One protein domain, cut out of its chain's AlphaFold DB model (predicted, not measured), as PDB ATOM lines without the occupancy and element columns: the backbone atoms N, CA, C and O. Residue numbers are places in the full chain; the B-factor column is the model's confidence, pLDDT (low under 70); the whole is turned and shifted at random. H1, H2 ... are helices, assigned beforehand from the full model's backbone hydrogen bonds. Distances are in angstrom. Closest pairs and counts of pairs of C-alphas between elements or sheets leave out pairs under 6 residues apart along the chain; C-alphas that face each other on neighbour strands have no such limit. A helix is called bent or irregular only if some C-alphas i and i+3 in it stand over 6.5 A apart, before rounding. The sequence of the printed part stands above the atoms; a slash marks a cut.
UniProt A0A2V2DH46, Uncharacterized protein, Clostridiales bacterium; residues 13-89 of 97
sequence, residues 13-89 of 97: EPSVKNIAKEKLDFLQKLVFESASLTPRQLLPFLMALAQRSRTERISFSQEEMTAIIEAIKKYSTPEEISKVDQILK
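Overview. This is residues 13 to 89 of the 97 residues of an uncharacterized protein of Clostridiales bacterium (UniProt A0A2V2DH46). The longest helix, H2, and the helix before it, H1, lie side by side and run opposite ways in a flat, sparsely packed group of four helices. On the side of H1 away from H2, H3 runs at a steep angle to H1, and H4 folds back from H3 so that its later residues pack across the last residues of H1; H1, H3 and H4 together make the sides of a rough triangle, while the unnamed residues 13 to 20 lie beside H3. The printed part has 77 residues with four named helices, in the order H1, H2, H3, H4, and no named strand, and its class is all helix. The whole is compact, with a radius of gyration of the C-alphas of 12.5 A, and its outline is flat, with spans of 36 by 32 by 17 A.

Along the chain. H2, the longest helix by residues, runs over residues 39 to 55, from Pro 39 to Thr 55, and measures 24.5 A from first to last C-alpha. Its first C-alpha stands at (25.412, 15.529, -22.668) and its last at (2.493, 8.897, -28.148). Before it comes H1, residues 21 to 35, from Lys 21 to Ala 35, 20.8 A long, which begins with C-alpha 21 at (1.268, 23.579, -33.731). After H2 comes H3, residues 62 to 75, from Gln 62 to Tyr 75, 20.3 A long. H4 is the shortest of the four, residues 78 to 89, from Pro 78 to Lys 89, 16.4 A long, and it ends with C-alpha 89 at (23.251, 15.307, -36.531). None of the four helices is bent or irregular.

Arrangement. H2 and H1 form a helical hairpin: their lines stand at a shallow tilt of 11 degrees and they run opposite ways. They only just touch, with 3 pairs of C-alphas within 8 A, and the closest are those of Ser 34 and Leu 42, 6.3 A apart. H1 touches H2 with residues 30 to 34 alone, and H2 touches H1 with residues 42 to 49 alone; the two centres are 11.9 A apart. H1 also touches H4, with 6 pairs of C-alphas within 8 A; the closest are those of Val 31 and Val 84, 5.9 A apart. The two are about perpendicular, at 76 degrees, and here residues 31 to 35 of H1 meet residues 83 to 87 of H4 alone. H3 touches no helix. It is close to H1 but not clearly touching: the closest C-alphas, those of Leu 24 and Ile 68, are 7.9 A apart, and the two run the same way at a steep tilt of 55 degrees. H3 and H4 are also close but not clearly touching, with the closest C-alphas, those of Lys 73 and Ile 81, 6.0 A apart; they run opposite ways at a shallow tilt of 25 degrees. H2 is apart from both H3 and H4. In H1, H3 and H4 every O i to N i+4 pair is within hydrogen-bond range, and in H2 this holds for 11 of 13 pairs.

Size, cuts and confidence. The two C-alphas farthest apart are those of Pro 14 and Arg 40, 36.2 A, and the first and last printed C-alphas, of Glu 13 and Lys 89, are 24.0 A apart. The printed part has no cut. The links from H1 to H2 and from H3 to H4 are tight, with 3 and 2 residues between the helices; the link from H2 to H3 is short, with 6 residues; no link is long. The mean pLDDT of the printed part is 83.7, with 77 for H4, and no printed residue is under 70.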
ATOM      1  N   GLU A  13       6.565  32.331 -39.397       87.38
ATOM      2  CA  GLU A  13       6.914  32.296 -40.813       87.38
ATOM      3  C   GLU A  13       5.785  31.707 -41.665       87.38
ATOM      4  O   GLU A  13       5.219  30.659 -41.333       87.38
ATOM      5  N   PRO A  14       5.519  32.298 -42.842       88.12
ATOM      6  CA  PRO A  14       4.573  31.735 -43.799       88.12
ATOM      7  C   PRO A  14       4.904  30.289 -44.193       88.12
ATOM      8  O   PRO A  14       3.989  29.508 -44.442       88.12
ATOM      9  N   SER A  15       6.194  29.925 -44.218       86.75
ATOM     10  CA  SER A  15       6.676  28.587 -44.587       86.75
ATOM     11  C   SER A  15       6.261  27.498 -43.596       86.75
ATOM     12  O   SER A  15       6.060  26.356 -44.002       86.75
ATOM     13  N   VAL A  16       6.084  27.839 -42.315       88.81
ATOM     14  CA  VAL A  16       5.703  26.884 -41.260       88.81
ATOM     15  C   VAL A  16       4.251  27.026 -40.815       88.81
ATOM     16  O   VAL A  16       3.762  26.217 -40.036       88.81
ATOM     17  N   LYS A  17       3.523  28.014 -41.343       86.94
ATOM     18  CA  LYS A  17       2.131  28.305 -40.968       86.94
ATOM     19  C   LYS A  17       1.165  27.139 -41.214       86.94
ATOM     20  O   LYS A  17       0.155  27.025 -40.529       86.94
ATOM     21  N   ASN A  18       1.470  26.283 -42.189       87.75
ATOM     22  CA  ASN A  18       0.665  25.103 -42.520       87.75
ATOM     23  C   ASN A  18       1.013  23.870 -41.668       87.75
ATOM     24  O   ASN A  18       0.391  22.822 -41.820       87.75
ATOM     25  N   ILE A  19       2.008  23.975 -40.787       89.44
ATOM     26  CA  ILE A  19       2.471  22.881 -39.939       89.44
ATOM     27  C   ILE A  19       1.668  22.896 -38.640       89.44
ATOM     28  O   ILE A  19       1.431  23.947 -38.043       89.44
ATOM     29  N   ALA A  20       1.251  21.715 -38.182       89.62
ATOM     30  CA  ALA A  20       0.516  21.582 -36.932       89.62
ATOM     31  C   ALA A  20       1.312  22.166 -35.751       89.62
ATOM     32  O   ALA A  20       2.504  21.902 -35.595       89.62
ATOM     33  N   LYS A  21       0.633  22.918 -34.880       85.81
ATOM     34  CA  LYS A  21       1.268  23.579 -33.731       85.81
ATOM     35  C   LYS A  21       2.030  22.607 -32.826       85.81
ATOM     36  O   LYS A  21       3.130  22.924 -32.396       85.81
ATOM     37  N   GLU A  22       1.494  21.412 -32.598       87.62
ATOM     38  CA  GLU A  22       2.131  20.367 -31.780       87.62
ATOM     39  C   GLU A  22       3.509  19.967 -32.329       87.62
ATOM     40  O   GLU A  22       4.453  19.757 -31.570       87.62
ATOM     41  N   LYS A  23       3.659  19.941 -33.661       88.50
ATOM     42  CA  LYS A  23       4.937  19.686 -34.336       88.50
ATOM     43  C   LYS A  23       5.922  20.838 -34.122       88.50
ATOM     44  O   LYS A  23       7.098  20.600 -33.851       88.50
ATOM     45  N   LEU A  24       5.449  22.080 -34.224       88.62
ATOM     46  CA  LEU A  24       6.273  23.270 -33.993       88.62
ATOM     47  C   LEU A  24       6.746  23.333 -32.536       88.62
ATOM     48  O   LEU A  24       7.939  23.490 -32.291       88.62
ATOM     49  N   ASP A  25       5.842  23.118 -31.580       86.62
ATOM     50  CA  ASP A  25       6.156  23.066 -30.149       86.62
ATOM     51  C   ASP A  25       7.135  21.933 -29.831       86.62
ATOM     52  O   ASP A  25       8.074  22.120 -29.058       86.62
ATOM     53  N   PHE A  26       6.961  20.757 -30.439       86.56
ATOM     54  CA  PHE A  26       7.896  19.647 -30.283       86.56
ATOM     55  C   PHE A  26       9.304  20.025 -30.736       86.56
ATOM     56  O   PHE A  26      10.276  19.764 -30.026       86.56
ATOM     57  N   LEU A  27       9.423  20.659 -31.903       83.25
ATOM     58  CA  LEU A  27      10.717  21.001 -32.474       83.25
ATOM     59  C   LEU A  27      11.369  22.182 -31.748       83.25
ATOM     60  O   LEU A  27      12.577  22.172 -31.538       83.25
ATOM     61  N   GLN A  28      10.578  23.137 -31.261       83.81
ATOM     62  CA  GLN A  28      11.039  24.185 -30.354       83.81
ATOM     63  C   GLN A  28      11.665  23.598 -29.094       83.81
ATOM     64  O   GLN A  28      12.788  23.950 -28.744       83.81
ATOM     65  N   LYS A  29      10.961  22.675 -28.430       84.44
ATOM     66  CA  LYS A  29      11.481  22.005 -27.235       84.44
ATOM     67  C   LYS A  29      12.736  21.222 -27.576       84.44
ATOM     68  O   LYS A  29      13.747  21.369 -26.902       84.44
ATOM     69  N   LEU A  30      12.708  20.459 -28.670       82.50
ATOM     70  CA  LEU A  30      13.875  19.725 -29.138       82.50
ATOM     71  C   LEU A  30      15.068  20.653 -29.304       82.50
ATOM     72  O   LEU A  30      16.096  20.383 -28.717       82.50
ATOM     73  N   VAL A  31      14.953  21.725 -30.072       78.62
ATOM     74  CA  VAL A  31      16.087  22.560 -30.469       78.62
ATOM     75  C   VAL A  31      16.570  23.460 -29.333       78.62
ATOM     76  O   VAL A  31      17.768  23.520 -29.067       78.62
ATOM     77  N   PHE A  32      15.657  24.132 -28.637       78.25
ATOM     78  CA  PHE A  32      16.013  25.141 -27.640       78.25
ATOM     79  C   PHE A  32      16.271  24.542 -26.258       78.25
ATOM     80  O   PHE A  32      17.215  24.968 -25.587       78.25
ATOM     81  N   GLU A  33      15.496  23.535 -25.833       81.62
ATOM     82  CA  GLU A  33      15.800  22.864 -24.565       81.62
ATOM     83  C   GLU A  33      17.108  22.087 -24.705       81.62
ATOM     84  O   GLU A  33      17.992  22.268 -23.874       81.62
ATOM     85  N   SER A  34      17.311  21.321 -25.787       80.06
ATOM     86  CA  SER A  34      18.560  20.557 -25.956       80.06
ATOM     87  C   SER A  34      19.815  21.425 -26.050       80.06
ATOM     88  O   SER A  34      20.852  21.013 -25.534       80.06
ATOM     89  N   ALA A  35      19.733  22.623 -26.641       75.62
ATOM     90  CA  ALA A  35      20.855  23.559 -26.708       75.62
ATOM     91  C   ALA A  35      21.344  24.007 -25.319       75.62
ATOM     92  O   ALA A  35      22.501  24.403 -25.175       75.62
ATOM     93  N   SER A  36      20.483  23.919 -24.301       77.62
ATOM     94  CA  SER A  36      20.795  24.279 -22.914       77.62
ATOM     95  C   SER A  36      21.201  23.074 -22.051       77.62
ATOM     96  O   SER A  36      21.588  23.248 -20.895       77.62
ATOM     97  N   LEU A  37      21.105  21.844 -22.574       83.69
ATOM     98  CA  LEU A  37      21.357  20.618 -21.816       83.69
ATOM     99  C   LEU A  37      22.799  20.128 -21.953       83.69
ATOM    100  O   LEU A  37      23.394  20.115 -23.029       83.69
ATOM    101  N   THR A  38      23.346  19.614 -20.851       84.06
ATOM    102  CA  THR A  38      24.624  18.891 -20.884       84.06
ATOM    103  C   THR A  38      24.453  17.503 -21.518       84.06
ATOM    104  O   THR A  38      23.362  16.935 -21.443       84.06
ATOM    105  N   PRO A  39      25.513  16.862 -22.053       78.06
ATOM    106  CA  PRO A  39      25.412  15.529 -22.668       78.06
ATOM    107  C   PRO A  39      24.763  14.462 -21.769       78.06
ATOM    108  O   PRO A  39      24.087  13.553 -22.245       78.06
ATOM    109  N   ARG A  40      24.940  14.592 -20.449       85.38
ATOM    110  CA  ARG A  40      24.402  13.674 -19.436       85.38
ATOM    111  C   ARG A  40      22.896  13.875 -19.198       85.38
ATOM    112  O   ARG A  40      22.216  12.927 -18.825       85.38
ATOM    113  N   GLN A  41      22.384  15.081 -19.450       86.69
ATOM    114  CA  GLN A  41      20.955  15.424 -19.403       86.69
ATOM    115  C   GLN A  41      20.275  15.281 -20.771       86.69
ATOM    116  O   GLN A  41      19.082  14.999 -20.846       86.69
ATOM    117  N   LEU A  42      21.038  15.425 -21.854       84.81
ATOM    118  CA  LEU A  42      20.553  15.277 -23.217       84.81
ATOM    119  C   LEU A  42      20.033  13.857 -23.460       84.81
ATOM    120  O   LEU A  42      18.974  13.689 -24.046       84.81
ATOM    121  N   LEU A  43      20.725  12.830 -22.960       85.56
ATOM    122  CA  LEU A  43      20.318  11.436 -23.156       85.56
ATOM    123  C   LEU A  43      18.911  11.115 -22.591       85.56
ATOM    124  O   LEU A  43      18.070  10.653 -23.367       85.56
ATOM    125  N   PRO A  44      18.597  11.379 -21.303       88.69
ATOM    126  CA  PRO A  44      17.245  11.160 -20.782       88.69
ATOM    127  C   PRO A  44      16.206  12.089 -21.424       88.69
ATOM    128  O   PRO A  44      15.066  11.672 -21.623       88.69
ATOM    129  N   PHE A  45      16.589  13.311 -21.812       88.31
ATOM    130  CA  PHE A  45      15.715  14.210 -22.564       88.31
ATOM    131  C   PHE A  45      15.324  13.622 -23.925       88.31
ATOM    132  O   PHE A  45      14.139  13.524 -24.230       88.31
ATOM    133  N   LEU A  46      16.297  13.154 -24.713       84.69
ATOM    134  CA  LEU A  46      16.062  12.526 -26.012       84.69
ATOM    135  C   LEU A  46      15.188  11.273 -25.883       84.69
ATOM    136  O   LEU A  46      14.313  11.057 -26.719       84.69
ATOM    137  N   MET A  47      15.373  10.471 -24.826       87.75
ATOM    138  CA  MET A  47      14.514   9.315 -24.540       87.75
ATOM    139  C   MET A  47      13.064   9.729 -24.258       87.75
ATOM    140  O   MET A  47      12.142   9.190 -24.875       87.75
ATOM    141  N   ALA A  48      12.856  10.706 -23.373       88.31
ATOM    142  CA  ALA A  48      11.524  11.220 -23.054       88.31
ATOM    143  C   ALA A  48      10.847  11.840 -24.287       88.31
ATOM    144  O   ALA A  48       9.654  11.637 -24.525       88.31
ATOM    145  N   LEU A  49      11.619  12.554 -25.103       84.69
ATOM    146  CA  LEU A  49      11.142  13.191 -26.318       84.69
ATOM    147  C   LEU A  49      10.772  12.160 -27.397       84.69
ATOM    148  O   LEU A  49       9.714  12.269 -28.012       84.69
ATOM    149  N   ALA A  50      11.582  11.113 -27.580       83.38
ATOM    150  CA  ALA A  50      11.278  10.005 -28.486       83.38
ATOM    151  C   ALA A  50      10.019   9.236 -28.056       83.38
ATOM    152  O   ALA A  50       9.221   8.828 -28.900       83.38
ATOM    153  N   GLN A  51       9.808   9.059 -26.748       86.94
ATOM    154  CA  GLN A  51       8.582   8.461 -26.224       86.94
ATOM    155  C   GLN A  51       7.361   9.346 -26.512       86.94
ATOM    156  O   GLN A  51       6.368   8.842 -27.035       86.94
ATOM    157  N   ARG A  52       7.453  10.658 -26.256       84.38
ATOM    158  CA  ARG A  52       6.380  11.618 -26.572       84.38
ATOM    159  C   ARG A  52       6.047  11.658 -28.058       84.38
ATOM    160  O   ARG A  52       4.877  11.561 -28.399       84.38
ATOM    161  N   SER A  53       7.056  11.691 -28.933       83.69
ATOM    162  CA  SER A  53       6.869  11.647 -30.392       83.69
ATOM    163  C   SER A  53       5.999  10.463 -30.824       83.69
ATOM    164  O   SER A  53       5.109  10.621 -31.657       83.69
ATOM    165  N   ARG A  54       6.210   9.283 -30.227       82.44
ATOM    166  CA  ARG A  54       5.411   8.084 -30.518       82.44
ATOM    167  C   ARG A  54       3.984   8.199 -29.989       82.44
ATOM    168  O   ARG A  54       3.053   7.815 -30.692       82.44
ATOM    169  N   THR A  55       3.811   8.716 -28.773       84.94
ATOM    170  CA  THR A  55       2.493   8.897 -28.148       84.94
ATOM    171  C   THR A  55       1.642   9.922 -28.897       84.94
ATOM    172  O   THR A  55       0.482   9.651 -29.187       84.94
ATOM    173  N   GLU A  56       2.230  11.057 -29.262       82.00
ATOM    174  CA  GLU A  56       1.561  12.162 -29.961       82.00
ATOM    175  C   GLU A  56       1.530  11.961 -31.489       82.00
ATOM    176  O   GLU A  56       1.030  12.811 -32.218       82.00
ATOM    177  N   ARG A  57       2.053  10.828 -31.992       84.06
ATOM    178  CA  ARG A  57       2.195  10.515 -33.428       84.06
ATOM    179  C   ARG A  57       2.830  11.664 -34.223       84.06
ATOM    180  O   ARG A  57       2.478  11.918 -35.374       84.06
ATOM    181  N   ILE A  58       3.790  12.342 -33.602       85.19
ATOM    182  CA  ILE A  58       4.510  13.455 -34.208       85.19
ATOM    183  C   ILE A  58       5.501  12.882 -35.214       85.19
ATOM    184  O   ILE A  58       6.508  12.270 -34.852       85.19
ATOM    185  N   SER A  59       5.197  13.104 -36.488       83.56
ATOM    186  CA  SER A  59       6.061  12.816 -37.627       83.56
ATOM    187  C   SER A  59       6.138  14.037 -38.534       83.56
ATOM    188  O   SER A  59       5.110  14.653 -38.827       83.56
ATOM    189  N   PHE A  60       7.336  14.349 -39.011       83.94
ATOM    190  CA  PHE A  60       7.573  15.438 -39.950       83.94
ATOM    191  C   PHE A  60       7.780  14.866 -41.350       83.94
ATOM    192  O   PHE A  60       8.518  13.891 -41.514       83.94
ATOM    193  N   SER A  61       7.152  15.469 -42.356       87.00
ATOM    194  CA  SER A  61       7.560  15.252 -43.742       87.00
ATOM    195  C   SER A  61       8.909  15.932 -44.001       87.00
ATOM    196  O   SER A  61       9.348  16.809 -43.252       87.00
ATOM    197  N   GLN A  62       9.581  15.540 -45.081       83.00
ATOM    198  CA  GLN A  62      10.842  16.168 -45.472       83.00
ATOM    199  C   GLN A  62      10.666  17.662 -45.791       83.00
ATOM    200  O   GLN A  62      11.531  18.471 -45.457       83.00
ATOM    201  N   GLU A  63       9.531  18.028 -46.383       87.62
ATOM    202  CA  GLU A  63       9.153  19.412 -46.680       87.62
ATOM    203  C   GLU A  63       8.929  20.213 -45.393       87.62
ATOM    204  O   GLU A  63       9.515  21.281 -45.232       87.62
ATOM    205  N   GLU A  64       8.161  19.666 -44.441       87.56
ATOM    206  CA  GLU A  64       7.925  20.294 -43.135       87.56
ATOM    207  C   GLU A  64       9.245  20.512 -42.395       87.56
ATOM    208  O   GLU A  64       9.505  21.598 -41.884       87.56
ATOM    209  N   MET A  65      10.110  19.495 -42.373       84.81
ATOM    210  CA  MET A  65      11.399  19.583 -41.694       84.81
ATOM    211  C   MET A  65      12.302  20.644 -42.333       84.81
ATOM    212  O   MET A  65      12.947  21.405 -41.617       84.81
ATOM    213  N   THR A  66      12.307  20.738 -43.664       86.31
ATOM    214  CA  THR A  66      13.093  21.744 -44.396       86.31
ATOM    215  C   THR A  66      12.583  23.154 -44.103       86.31
ATOM    216  O   THR A  66      13.367  24.000 -43.680       86.31
ATOM    217  N   ALA A  67      11.271  23.382 -44.216       90.50
ATOM    218  CA  ALA A  67      10.652  24.679 -43.946       90.50
ATOM    219  C   ALA A  67      10.903  25.165 -42.510       90.50
ATOM    220  O   ALA A  67      11.199  26.341 -42.293       90.50
ATOM    221  N   ILE A  68      10.822  24.260 -41.527       86.31
ATOM    222  CA  ILE A  68      11.089  24.579 -40.122       86.31
ATOM    223  C   ILE A  68      12.561  24.914 -39.897       86.31
ATOM    224  O   ILE A  68      12.865  25.904 -39.237       86.31
ATOM    225  N   ILE A  69      13.481  24.107 -40.431       83.94
ATOM    226  CA  ILE A  69      14.917  24.350 -40.271       83.94
ATOM    227  C   ILE A  69      15.300  25.687 -40.908       83.94
ATOM    228  O   ILE A  69      16.032  26.456 -40.293       83.94
ATOM    229  N   GLU A  70      14.797  25.991 -42.105       87.62
ATOM    230  CA  GLU A  70      15.038  27.272 -42.772       87.62
ATOM    231  C   GLU A  70      14.469  28.447 -41.977       87.62
ATOM    232  O   GLU A  70      15.164  29.446 -41.790       87.62
ATOM    233  N   ALA A  71      13.249  28.309 -41.446       89.19
ATOM    234  CA  ALA A  71      12.651  29.312 -40.577       89.19
ATOM    235  C   ALA A  71      13.520  29.541 -39.332       89.19
ATOM    236  O   ALA A  71      13.911  30.670 -39.065       89.19
ATOM    237  N   ILE A  72      13.903  28.490 -38.602       83.19
ATOM    238  CA  ILE A  72      14.765  28.617 -37.418       83.19
ATOM    239  C   ILE A  72      16.089  29.286 -37.794       83.19
ATOM    240  O   ILE A  72      16.455  30.285 -37.187       83.19
ATOM    241  N   LYS A  73      16.771  28.813 -38.845       84.25
ATOM    242  CA  LYS A  73      18.053  29.378 -39.302       84.25
ATOM    243  C   LYS A  73      17.950  30.847 -39.711       84.25
ATOM    244  O   LYS A  73      18.909  31.585 -39.535       84.25
ATOM    245  N   LYS A  74      16.805  31.288 -40.229       86.31
ATOM    246  CA  LYS A  74      16.570  32.685 -40.610       86.31
ATOM    247  C   LYS A  74      16.486  33.631 -39.406       86.31
ATOM    248  O   LYS A  74      16.865  34.791 -39.538       86.31
ATOM    249  N   TYR A  75      16.005  33.148 -38.258       82.81
ATOM    250  CA  TYR A  75      15.843  33.948 -37.033       82.81
ATOM    251  C   TYR A  75      16.863  33.626 -35.935       82.81
ATOM    252  O   TYR A  75      16.919  34.338 -34.934       82.81
ATOM    253  N   SER A  76      17.665  32.578 -36.108       79.94
ATOM    254  CA  SER A  76      18.749  32.204 -35.205       79.94
ATOM    255  C   SER A  76      20.072  32.847 -35.608       79.94
ATOM    256  O   SER A  76      20.362  33.087 -36.779       79.94
ATOM    257  N   THR A  77      20.923  33.081 -34.618       80.31
ATOM    258  CA  THR A  77      22.305  33.504 -34.841       80.31
ATOM    259  C   THR A  77      23.149  32.352 -35.409       80.31
ATOM    260  O   THR A  77      22.851  31.180 -35.164       80.31
ATOM    261  N   PRO A  78      24.259  32.635 -36.117       78.25
ATOM    262  CA  PRO A  78      25.150  31.597 -36.651       78.25
ATOM    263  C   PRO A  78      25.654  30.612 -35.585       78.25
ATOM    264  O   PRO A  78      25.856  29.427 -35.859       78.25
ATOM    265  N   GLU A  79      25.843  31.098 -34.358       77.81
ATOM    266  CA  GLU A  79      26.294  30.288 -33.232       77.81
ATOM    267  C   GLU A  79      25.204  29.323 -32.742       77.81
ATOM    268  O   GLU A  79      25.480  28.148 -32.485       77.81
ATOM    269  N   GLU A  80      23.954  29.785 -32.674       74.81
ATOM    270  CA  GLU A  80      22.798  28.941 -32.358       74.81
ATOM    271  C   GLU A  80      22.588  27.889 -33.442       74.81
ATOM    272  O   GLU A  80      22.496  26.707 -33.121       74.81
ATOM    273  N   ILE A  81      22.627  28.283 -34.719       79.69
ATOM    274  CA  ILE A  81      22.486  27.369 -35.861       79.69
ATOM    275  C   ILE A  81      23.478  26.205 -35.767       79.69
ATOM    276  O   ILE A  81      23.099  25.055 -35.982       79.69
ATOM    277  N   SER A  82      24.733  26.484 -35.401       80.88
ATOM    278  CA  SER A  82      25.761  25.449 -35.250       80.88
ATOM    279  C   SER A  82      25.429  24.453 -34.133       80.88
ATOM    280  O   SER A  82      25.590  23.245 -34.313       80.88
ATOM    281  N   LYS A  83      24.904  24.933 -32.996       74.69
ATOM    282  CA  LYS A  83      24.456  24.079 -31.881       74.69
ATOM    283  C   LYS A  83      23.264  23.210 -32.293       74.69
ATOM    284  O   LYS A  83      23.276  22.004 -32.046       74.69
ATOM    285  N   VAL A  84      22.281  23.790 -32.985       76.75
ATOM    286  CA  VAL A  84      21.116  23.059 -33.511       76.75
ATOM    287  C   VAL A  84      21.544  21.965 -34.488       76.75
ATOM    288  O   VAL A  84      21.148  20.810 -34.334       76.75
ATOM    289  N   ASP A  85      22.395  22.294 -35.463       79.31
ATOM    290  CA  ASP A  85      22.874  21.338 -36.468       79.31
ATOM    291  C   ASP A  85      23.655  20.178 -35.829       79.31
ATOM    292  O   ASP A  85      23.563  19.042 -36.298       79.31
ATOM    293  N   GLN A  86      24.404  20.418 -34.746       78.00
ATOM    294  CA  GLN A  86      25.075  19.345 -34.003       78.00
ATOM    295  C   GLN A  86      24.070  18.373 -33.382       78.00
ATOM    296  O   GLN A  86      24.234  17.160 -33.502       78.00
ATOM    297  N   ILE A  87      23.004  18.885 -32.773       75.12
ATOM    298  CA  ILE A  87      21.980  18.059 -32.122       75.12
ATOM    299  C   ILE A  87      21.171  17.279 -33.163       75.12
ATOM    300  O   ILE A  87      20.955  16.076 -33.005       75.12
ATOM    301  N   LEU A  88      20.796  17.923 -34.271       76.25
ATOM    302  CA  LEU A  88      20.122  17.261 -35.390       76.25
ATOM    303  C   LEU A  88      20.985  16.150 -35.998       76.25
ATOM    304  O   LEU A  88      20.467  15.083 -36.330       76.25
ATOM    305  N   LYS A  89      22.307  16.349 -36.094       75.06
ATOM    306  CA  LYS A  89      23.251  15.307 -36.531       75.06
ATOM    307  C   LYS A  89      23.345  14.135 -35.557       75.06
ATOM    308  O   LYS A  89      23.542  13.013 -36.010       75.06
TER     309      LYS A  89